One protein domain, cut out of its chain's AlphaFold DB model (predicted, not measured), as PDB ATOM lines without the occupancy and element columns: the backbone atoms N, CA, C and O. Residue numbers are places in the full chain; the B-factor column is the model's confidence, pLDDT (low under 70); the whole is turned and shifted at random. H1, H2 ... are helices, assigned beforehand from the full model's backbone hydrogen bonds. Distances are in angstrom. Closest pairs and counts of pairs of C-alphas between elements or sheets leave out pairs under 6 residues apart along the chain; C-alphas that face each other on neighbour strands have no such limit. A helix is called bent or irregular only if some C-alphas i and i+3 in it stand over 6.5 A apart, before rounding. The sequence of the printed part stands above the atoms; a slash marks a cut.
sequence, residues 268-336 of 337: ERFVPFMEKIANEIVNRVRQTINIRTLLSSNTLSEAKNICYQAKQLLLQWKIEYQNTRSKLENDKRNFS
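What this domain is: This is residues 268 to 336 of the 337 residues of the protein "Hypothetical protein" of Rotaria sp. Silwood2 (UniProt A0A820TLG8). Two long helices, H1 and H3, run opposite ways side by side as a narrow V, and the short helix H2 lies in the turn at its closed end. H3 makes the length of the model, and the far ends of both arms, residues 268 to 273 and 322 to 336, stick out free. The printed part has 69 residues with three named helices, in the order H1, H2, H3, and no named strand; the class is all helix. It is only just extended, close to loose, with a radius of gyration of the C-alphas of 17.0 A, and spans 57 by 23 by 7 A.

Where its parts are: H1 is residues 268 to 288, 31.2 A from C-alpha 268 at (241.860, 181.576, 5.309) to C-alpha 288 at (232.263, 152.391, -0.064). It is neither bent nor irregular, but only just: C-alphas 268 and 271 are 6.0 A apart. H2 is residues 291 to 296, 8.3 A long. H3, residues 300 to 334, is 50.9 A long and ends with C-alpha 334 at (231.507, 191.901, -13.963).

How they stand to each other: H1 touches H3 with residues 281 to 288 alone, and H3 touches H1 with residues 306 to 314 alone. Their closest C-alphas, of Val 285 and Ala 310, are 5.9 A apart. They run opposite ways at a shallow tilt of 15 degrees. H1 and H2 are apart. H2 and H3 are close but not clearly touching, with the C-alphas of Leu 294 and Ala 303 closest at 5.8 A. They run opposite ways at a shallow tilt of 29 degrees. In H2 and H3 every O i to N i+4 pair is within hydrogen-bond range; in H1 16 of 17 are.

The domain as a whole: The C-alphas of Ser 296 and Ser 336, the two farthest apart, are 57.5 A from each other. The printed part has no cut, and both links, H1 to H2 and H2 to H3, are tight. The mean pLDDT of the printed part is 73.7; residues 268 to 276 and 325 to 336 are under 70.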
ATOM      1  N   GLU A 268     241.371 182.178   4.057       62.38
ATOM      2  CA  GLU A 268     241.860 181.576   5.309       62.38
ATOM      3  C   GLU A 268     240.849 180.640   5.994       62.38
ATOM      4  O   GLU A 268     241.242 179.721   6.710       62.38
ATOM      5  N   ARG A 269     239.546 180.863   5.785       60.22
ATOM      6  CA  ARG A 269     238.454 180.076   6.384       60.22
ATOM      7  C   ARG A 269     237.794 179.164   5.358       60.22
ATOM      8  O   ARG A 269     237.485 178.013   5.663       60.22
ATOM      9  N   PHE A 270     237.630 179.658   4.135       63.09
ATOM     10  CA  PHE A 270     237.008 178.928   3.042       63.09
ATOM     11  C   PHE A 270     237.873 177.755   2.571       63.09
ATOM     12  O   PHE A 270     237.352 176.661   2.362       63.09
ATOM     13  N   VAL A 271     239.196 177.931   2.455       63.38
ATOM     14  CA  VAL A 271     240.097 176.870   1.974       63.38
ATOM     15  C   VAL A 271     240.122 175.666   2.928       63.38
ATOM     16  O   VAL A 271     239.827 174.564   2.458       63.38
ATOM     17  N   PRO A 272     240.352 175.818   4.252       62.59
ATOM     18  CA  PRO A 272     240.303 174.680   5.174       62.59
ATOM     19  C   PRO A 272     238.914 174.036   5.272       62.59
ATOM     20  O   PRO A 272     238.795 172.834   5.506       62.59
ATOM     21  N   PHE A 273     237.842 174.816   5.103       61.28
ATOM     22  CA  PHE A 273     236.480 174.285   5.069       61.28
ATOM     23  C   PHE A 273     236.238 173.410   3.830       61.28
ATOM     24  O   PHE A 273     235.775 172.276   3.955       61.28
ATOM     25  N   MET A 274     236.629 173.891   2.650       67.12
ATOM     26  CA  MET A 274     236.562 173.119   1.409       67.12
ATOM     27  C   MET A 274     237.437 171.864   1.464       67.12
ATOM     28  O   MET A 274     237.032 170.814   0.964       67.12
ATOM     29  N   GLU A 275     238.598 171.937   2.114       68.62
ATOM     30  CA  GLU A 275     239.461 170.780   2.353       68.62
ATOM     31  C   GLU A 275     238.779 169.732   3.248       68.62
ATOM     32  O   GLU A 275     238.825 168.539   2.947       68.62
ATOM     33  N   LYS A 276     238.068 170.151   4.302       69.38
ATOM     34  CA  LYS A 276     237.268 169.237   5.138       69.38
ATOM     35  C   LYS A 276     236.156 168.550   4.346       69.38
ATOM     36  O   LYS A 276     235.996 167.341   4.481       69.38
ATOM     37  N   ILE A 277     235.431 169.282   3.495       70.81
ATOM     38  CA  ILE A 277     234.397 168.700   2.619       70.81
ATOM     39  C   ILE A 277     235.019 167.674   1.666       70.81
ATOM     40  O   ILE A 277     234.510 166.561   1.533       70.81
ATOM     41  N   ALA A 278     236.142 168.022   1.035       74.06
ATOM     42  CA  ALA A 278     236.862 167.115   0.148       74.06
ATOM     43  C   ALA A 278     237.302 165.839   0.887       74.06
ATOM     44  O   ALA A 278     237.100 164.733   0.386       74.06
ATOM     45  N   ASN A 279     237.841 165.984   2.099       72.94
ATOM     46  CA  ASN A 279     238.250 164.862   2.940       72.94
ATOM     47  C   ASN A 279     237.069 163.965   3.328       72.94
ATOM     48  O   ASN A 279     237.204 162.744   3.292       72.94
ATOM     49  N   GLU A 280     235.905 164.535   3.633       75.94
ATOM     50  CA  GLU A 280     234.711 163.752   3.959       75.94
ATOM     51  C   GLU A 280     234.201 162.955   2.751       75.94
ATOM     52  O   GLU A 280     233.882 161.769   2.864       75.94
ATOM     53  N   ILE A 281     234.220 163.556   1.557       76.31
ATOM     54  CA  ILE A 281     233.893 162.863   0.304       76.31
ATOM     55  C   ILE A 281     234.867 161.704   0.056       76.31
ATOM     56  O   ILE A 281     234.443 160.589  -0.258       76.31
ATOM     57  N   VAL A 282     236.169 161.936   0.237       83.00
ATOM     58  CA  VAL A 282     237.203 160.900   0.097       83.00
ATOM     59  C   VAL A 282     237.009 159.783   1.125       83.00
ATOM     60  O   VAL A 282     237.101 158.607   0.768       83.00
ATOM     61  N   ASN A 283     236.693 160.118   2.377       81.62
ATOM     62  CA  ASN A 283     236.414 159.142   3.429       81.62
ATOM     63  C   ASN A 283     235.197 158.284   3.086       81.62
ATOM     64  O   ASN A 283     235.264 157.058   3.198       81.62
ATOM     65  N   ARG A 284     234.117 158.898   2.595       84.25
ATOM     66  CA  ARG A 284     232.912 158.185   2.170       84.25
ATOM     67  C   ARG A 284     233.203 157.238   1.009       84.25
ATOM     68  O   ARG A 284     232.848 156.064   1.076       84.25
ATOM     69  N   VAL A 285     233.944 157.694  -0.003       84.19
ATOM     70  CA  VAL A 285     234.391 156.845  -1.121       84.19
ATOM     71  C   VAL A 285     235.271 155.689  -0.636       84.19
ATOM     72  O   VAL A 285     235.093 154.556  -1.082       84.19
ATOM     73  N   ARG A 286     236.187 155.936   0.307       85.06
ATOM     74  CA  ARG A 286     237.045 154.902   0.905       85.06
ATOM     75  C   ARG A 286     236.237 153.858   1.680       85.06
ATOM     76  O   ARG A 286     236.571 152.679   1.616       85.06
ATOM     77  N   GLN A 287     235.190 154.268   2.395       83.44
ATOM     78  CA  GLN A 287     234.287 153.341   3.084       83.44
ATOM     79  C   GLN A 287     233.475 152.500   2.090       83.44
ATOM     80  O   GLN A 287     233.321 151.298   2.295       83.44
ATOM     81  N   THR A 288     233.005 153.099   0.991       80.56
ATOM     82  CA  THR A 288     232.263 152.391  -0.064       80.56
ATOM     83  C   THR A 288     233.149 151.411  -0.843       80.56
ATOM     84  O   THR A 288     232.739 150.284  -1.106       80.56
ATOM     85  N   ILE A 289     234.387 151.798  -1.173       80.75
ATOM     86  CA  ILE A 289     235.399 150.938  -1.809       80.75
ATOM     87  C   ILE A 289     236.269 150.268  -0.731       80.75
ATOM     88  O   ILE A 289     237.502 150.304  -0.769       80.75
ATOM     89  N   ASN A 290     235.650 149.655   0.276       79.62
ATOM     90  CA  ASN A 290     236.409 148.842   1.217       79.62
ATOM     91  C   ASN A 290     236.908 147.577   0.496       79.62
ATOM     92  O   ASN A 290     236.124 146.707   0.130       79.62
ATOM     93  N   ILE A 291     238.225 147.473   0.287       79.50
ATOM     94  CA  ILE A 291     238.856 146.423  -0.538       79.50
ATOM     95  C   ILE A 291     238.482 145.013  -0.062       79.50
ATOM     96  O   ILE A 291     238.293 144.114  -0.879       79.50
ATOM     97  N   ARG A 292     238.354 144.813   1.255       76.75
ATOM     98  CA  ARG A 292     238.041 143.501   1.827       76.75
ATOM     99  C   ARG A 292     236.619 143.077   1.466       76.75
ATOM    100  O   ARG A 292     236.429 141.968   0.992       76.75
ATOM    101  N   THR A 293     235.635 143.951   1.645       77.44
ATOM    102  CA  THR A 293     234.241 143.623   1.300       77.44
ATOM    103  C   THR A 293     234.032 143.592  -0.213       77.44
ATOM    104  O   THR A 293     233.340 142.714  -0.717       77.44
ATOM    105  N   LEU A 294     234.706 144.475  -0.954       78.31
ATOM    106  CA  LEU A 294     234.621 144.550  -2.412       78.31
ATOM    107  C   LEU A 294     235.104 143.262  -3.096       78.31
ATOM    108  O   LEU A 294     234.489 142.829  -4.065       78.31
ATOM    109  N   LEU A 295     236.200 142.667  -2.613       75.94
ATOM    110  CA  LEU A 295     236.789 141.464  -3.215       75.94
ATOM    111  C   LEU A 295     236.231 140.157  -2.639       75.94
ATOM    112  O   LEU A 295     236.306 139.132  -3.310       75.94
ATOM    113  N   SER A 296     235.713 140.166  -1.408       77.00
ATOM    114  CA  SER A 296     235.245 138.946  -0.736       77.00
ATOM    115  C   SER A 296     233.734 138.729  -0.794       77.00
ATOM    116  O   SER A 296     233.306 137.587  -0.650       77.00
ATOM    117  N   SER A 297     232.926 139.777  -0.980       77.31
ATOM    118  CA  SER A 297     231.461 139.687  -0.853       77.31
ATOM    119  C   SER A 297     230.690 140.000  -2.136       77.31
ATOM    120  O   SER A 297     229.497 139.715  -2.187       77.31
ATOM    121  N   ASN A 298     231.345 140.541  -3.170       78.25
ATOM    122  CA  ASN A 298     230.672 141.039  -4.372       78.25
ATOM    123  C   ASN A 298     231.101 140.268  -5.626       78.25
ATOM    124  O   ASN A 298     232.253 139.852  -5.765       78.25
ATOM    125  N   THR A 299     230.191 140.136  -6.590       84.38
ATOM    126  CA  THR A 299     230.538 139.633  -7.924       84.38
ATOM    127  C   THR A 299     231.387 140.655  -8.691       84.38
ATOM    128  O   THR A 299     231.350 141.858  -8.425       84.38
ATOM    129  N   LEU A 300     232.136 140.207  -9.708       80.88
ATOM    130  CA  LEU A 300     232.985 141.090 -10.526       80.88
ATOM    131  C   LEU A 300     232.202 142.264 -11.150       80.88
ATOM    132  O   LEU A 300     232.749 143.355 -11.309       80.88
ATOM    133  N   SER A 301     230.936 142.041 -11.512       82.88
ATOM    134  CA  SER A 301     230.067 143.074 -12.089       82.88
ATOM    135  C   SER A 301     229.701 144.148 -11.059       82.88
ATOM    136  O   SER A 301     229.828 145.342 -11.327       82.88
ATOM    137  N   GLU A 302     229.332 143.733  -9.847       81.25
ATOM    138  CA  GLU A 302     228.981 144.636  -8.744       81.25
ATOM    139  C   GLU A 302     230.193 145.429  -8.259       81.25
ATOM    140  O   GLU A 302     230.107 146.645  -8.089       81.25
ATOM    141  N   ALA A 303     231.351 144.776  -8.120       82.06
ATOM    142  CA  ALA A 303     232.594 145.445  -7.758       82.06
ATOM    143  C   ALA A 303     232.981 146.524  -8.785       82.06
ATOM    144  O   ALA A 303     233.317 147.651  -8.413       82.06
ATOM    145  N   LYS A 304     232.862 146.221 -10.089       85.25
ATOM    146  CA  LYS A 304     233.082 147.203 -11.165       85.25
ATOM    147  C   LYS A 304     232.098 148.367 -11.093       85.25
ATOM    148  O   LYS A 304     232.515 149.511 -11.266       85.25
ATOM    149  N   ASN A 305     230.821 148.093 -10.829       86.31
ATOM    150  CA  ASN A 305     229.792 149.125 -10.725       86.31
ATOM    151  C   ASN A 305     230.050 150.066  -9.534       86.31
ATOM    152  O   ASN A 305     230.007 151.282  -9.693       86.31
ATOM    153  N   ILE A 306     230.421 149.531  -8.369       82.75
ATOM    154  CA  ILE A 306     230.754 150.332  -7.179       82.75
ATOM    155  C   ILE A 306     231.957 151.244  -7.447       82.75
ATOM    156  O   ILE A 306     231.903 152.446  -7.174       82.75
ATOM    157  N   CYS A 307     233.028 150.709  -8.041       85.50
ATOM    158  CA  CYS A 307     234.187 151.516  -8.427       85.50
ATOM    159  C   CYS A 307     233.825 152.588  -9.464       85.50
ATOM    160  O   CYS A 307     234.334 153.708  -9.396       85.50
ATOM    161  N   TYR A 308     232.942 152.266 -10.413       86.00
ATOM    162  CA  TYR A 308     232.454 153.223 -11.398       86.00
ATOM    163  C   TYR A 308     231.667 154.359 -10.736       86.00
ATOM    164  O   TYR A 308     231.987 155.520 -10.972       86.00
ATOM    165  N   GLN A 309     230.708 154.052  -9.863       84.06
ATOM    166  CA  GLN A 309     229.901 155.055  -9.158       84.06
ATOM    167  C   GLN A 309     230.756 155.972  -8.281       84.06
ATOM    168  O   GLN A 309     230.607 157.191  -8.334       84.06
ATOM    169  N   ALA A 310     231.711 155.412  -7.537       84.44
ATOM    170  CA  ALA A 310     232.646 156.193  -6.739       84.44
ATOM    171  C   ALA A 310     233.513 157.131  -7.599       84.44
ATOM    172  O   ALA A 310     233.707 158.297  -7.252       84.44
ATOM    173  N   LYS A 311     233.993 156.653  -8.756       86.38
ATOM    174  CA  LYS A 311     234.711 157.489  -9.726       86.38
ATOM    175  C   LYS A 311     233.821 158.611 -10.266       86.38
ATOM    176  O   LYS A 311     234.282 159.746 -10.350       86.38
ATOM    177  N   GLN A 312     232.575 158.306 -10.632       87.06
ATOM    178  CA  GLN A 312     231.633 159.307 -11.136       87.06
ATOM    179  C   GLN A 312     231.336 160.381 -10.089       87.06
ATOM    180  O   GLN A 312     231.367 161.559 -10.420       87.06
ATOM    181  N   LEU A 313     231.154 160.002  -8.823       83.19
ATOM    182  CA  LEU A 313     230.932 160.947  -7.729       83.19
ATOM    183  C   LEU A 313     232.097 161.939  -7.578       83.19
ATOM    184  O   LEU A 313     231.871 163.145  -7.495       83.19
ATOM    185  N   LEU A 314     233.343 161.453  -7.598       81.75
ATOM    186  CA  LEU A 314     234.530 162.314  -7.509       81.75
ATOM    187  C   LEU A 314     234.677 163.240  -8.724       81.75
ATOM    188  O   LEU A 314     235.055 164.402  -8.577       81.75
ATOM    189  N   LEU A 315     234.381 162.734  -9.927       81.94
ATOM    190  CA  LEU A 315     234.406 163.539 -11.149       81.94
ATOM    191  C   LEU A 315     233.320 164.613 -11.134       81.94
ATOM    192  O   LEU A 315     233.619 165.763 -11.448       81.94
ATOM    193  N   GLN A 316     232.102 164.260 -10.723       82.38
ATOM    194  CA  GLN A 316     231.000 165.209 -10.619       82.38
ATOM    195  C   GLN A 316     231.333 166.311  -9.617       82.38
ATOM    196  O   GLN A 316     231.208 167.484  -9.946       82.38
ATOM    197  N   TRP A 317     231.845 165.958  -8.434       81.44
ATOM    198  CA  TRP A 317     232.257 166.952  -7.443       81.44
ATOM    199  C   TRP A 317     233.315 167.919  -7.992       81.44
ATOM    200  O   TRP A 317     233.195 169.131  -7.821       81.44
ATOM    201  N   LYS A 318     234.321 167.405  -8.715       80.38
ATOM    202  CA  LYS A 318     235.337 168.241  -9.368       80.38
ATOM    203  C   LYS A 318     234.718 169.200 -10.390       80.38
ATOM    204  O   LYS A 318     235.089 170.372 -10.405       80.38
ATOM    205  N   ILE A 319     233.810 168.707 -11.233       79.06
ATOM    206  CA  ILE A 319     233.126 169.512 -12.255       79.06
ATOM    207  C   ILE A 319     232.304 170.619 -11.589       79.06
ATOM    208  O   ILE A 319     232.471 171.785 -11.939       79.06
ATOM    209  N   GLU A 320     231.482 170.291 -10.591       77.00
ATOM    210  CA  GLU A 320     230.652 171.278  -9.889       77.00
ATOM    211  C   GLU A 320     231.490 172.336  -9.169       77.00
ATOM    212  O   GLU A 320     231.193 173.532  -9.253       77.00
ATOM    213  N   TYR A 321     232.585 171.928  -8.521       77.06
ATOM    214  CA  TYR A 321     233.515 172.864  -7.897       77.06
ATOM    215  C   TYR A 321     234.125 173.825  -8.927       77.06
ATOM    216  O   TYR A 321     234.139 175.038  -8.713       77.06
ATOM    217  N   GLN A 322     234.600 173.306 -10.064       71.12
ATOM    218  CA  GLN A 322     235.198 174.121 -11.126       71.12
ATOM    219  C   GLN A 322     234.181 175.070 -11.771       71.12
ATOM    220  O   GLN A 322     234.497 176.242 -11.988       71.12
ATOM    221  N   ASN A 323     232.961 174.598 -12.030       71.75
ATOM    222  CA  ASN A 323     231.869 175.414 -12.558       71.75
ATOM    223  C   ASN A 323     231.514 176.550 -11.595       71.75
ATOM    224  O   ASN A 323     231.436 177.708 -12.004       71.75
ATOM    225  N   THR A 324     231.348 176.233 -10.310       72.31
ATOM    226  CA  THR A 324     231.022 177.216  -9.267       72.31
ATOM    227  C   THR A 324     232.133 178.253  -9.124       72.31
ATOM    228  O   THR A 324     231.864 179.450  -9.141       72.31
ATOM    229  N   ARG A 325     233.399 177.820  -9.085       67.56
ATOM    230  CA  ARG A 325     234.554 178.726  -9.034       67.56
ATOM    231  C   ARG A 325     234.631 179.646 -10.253       67.56
ATOM    232  O   ARG A 325     234.875 180.836 -10.095       67.56
ATOM    233  N   SER A 326     234.385 179.112 -11.448       68.00
ATOM    234  CA  SER A 326     234.404 179.900 -12.688       68.00
ATOM    235  C   SER A 326     233.304 180.964 -12.700       68.00
ATOM    236  O   SER A 326     233.558 182.097 -13.102       68.00
ATOM    237  N   LYS A 327     232.098 180.632 -12.213       68.81
ATOM    238  CA  LYS A 327     231.010 181.608 -12.027       68.81
ATOM    239  C   LYS A 327     231.429 182.727 -11.072       68.81
ATOM    240  O   LYS A 327     231.353 183.888 -11.446       68.81
ATOM    241  N   LEU A 328     231.988 182.381  -9.908       64.19
ATOM    242  CA  LEU A 328     232.464 183.363  -8.926       64.19
ATOM    243  C   LEU A 328     233.567 184.283  -9.480       64.19
ATOM    244  O   LEU A 328     233.602 185.470  -9.161       64.19
ATOM    245  N   GLU A 329     234.482 183.757 -10.295       65.19
ATOM    246  CA  GLU A 329     235.533 184.554 -10.941       65.19
ATOM    247  C   GLU A 329     234.971 185.487 -12.028       65.19
ATOM    248  O   GLU A 329     235.424 186.628 -12.143       65.19
ATOM    249  N   ASN A 330     233.965 185.042 -12.785       60.31
ATOM    250  CA  ASN A 330     233.280 185.866 -13.781       60.31
ATOM    251  C   ASN A 330     232.430 186.965 -13.131       60.31
ATOM    252  O   ASN A 330     232.501 188.115 -13.561       60.31
ATOM    253  N   ASP A 331     231.706 186.652 -12.057       55.47
ATOM    254  CA  ASP A 331     230.910 187.632 -11.315       55.47
ATOM    255  C   ASP A 331     231.808 188.728 -10.725       55.47
ATOM    256  O   ASP A 331     231.535 189.913 -10.896       55.47
ATOM    257  N   LYS A 332     232.961 188.365 -10.141       55.53
ATOM    258  CA  LYS A 332     233.960 189.343  -9.663       55.53
ATOM    259  C   LYS A 332     234.461 190.286 -10.764       55.53
ATOM    260  O   LYS A 332     234.695 191.463 -10.487       55.53
ATOM    261  N   ARG A 333     234.633 189.794 -11.997       43.28
ATOM    262  CA  ARG A 333     235.038 190.623 -13.148       43.28
ATOM    263  C   ARG A 333     233.919 191.566 -13.589       43.28
ATOM    264  O   ARG A 333     234.194 192.734 -13.835       43.28
ATOM    265  N   ASN A 334     232.674 191.095 -13.594       38.78
ATOM    266  CA  ASN A 334     231.507 191.901 -13.963       38.78
ATOM    267  C   ASN A 334     231.225 193.047 -12.975       38.78
ATOM    268  O   ASN A 334     230.706 194.072 -13.389       38.78
ATOM    269  N   PHE A 335     231.591 192.915 -11.693       36.12
ATOM    270  CA  PHE A 335     231.492 194.006 -10.707       36.12
ATOM    271  C   PHE A 335     232.689 194.976 -10.706       36.12
ATOM    272  O   PHE A 335     232.650 195.981  -9.998       36.12
ATOM    273  N   SER A 336     233.761 194.662 -11.440       35.62
ATOM    274  CA  SER A 336     234.993 195.472 -11.516       35.62
ATOM    275  C   SER A 336     235.135 196.242 -12.838       35.62
ATOM    276  O   SER A 336     236.150 196.909 -13.039       35.62
TER     277      SER A 336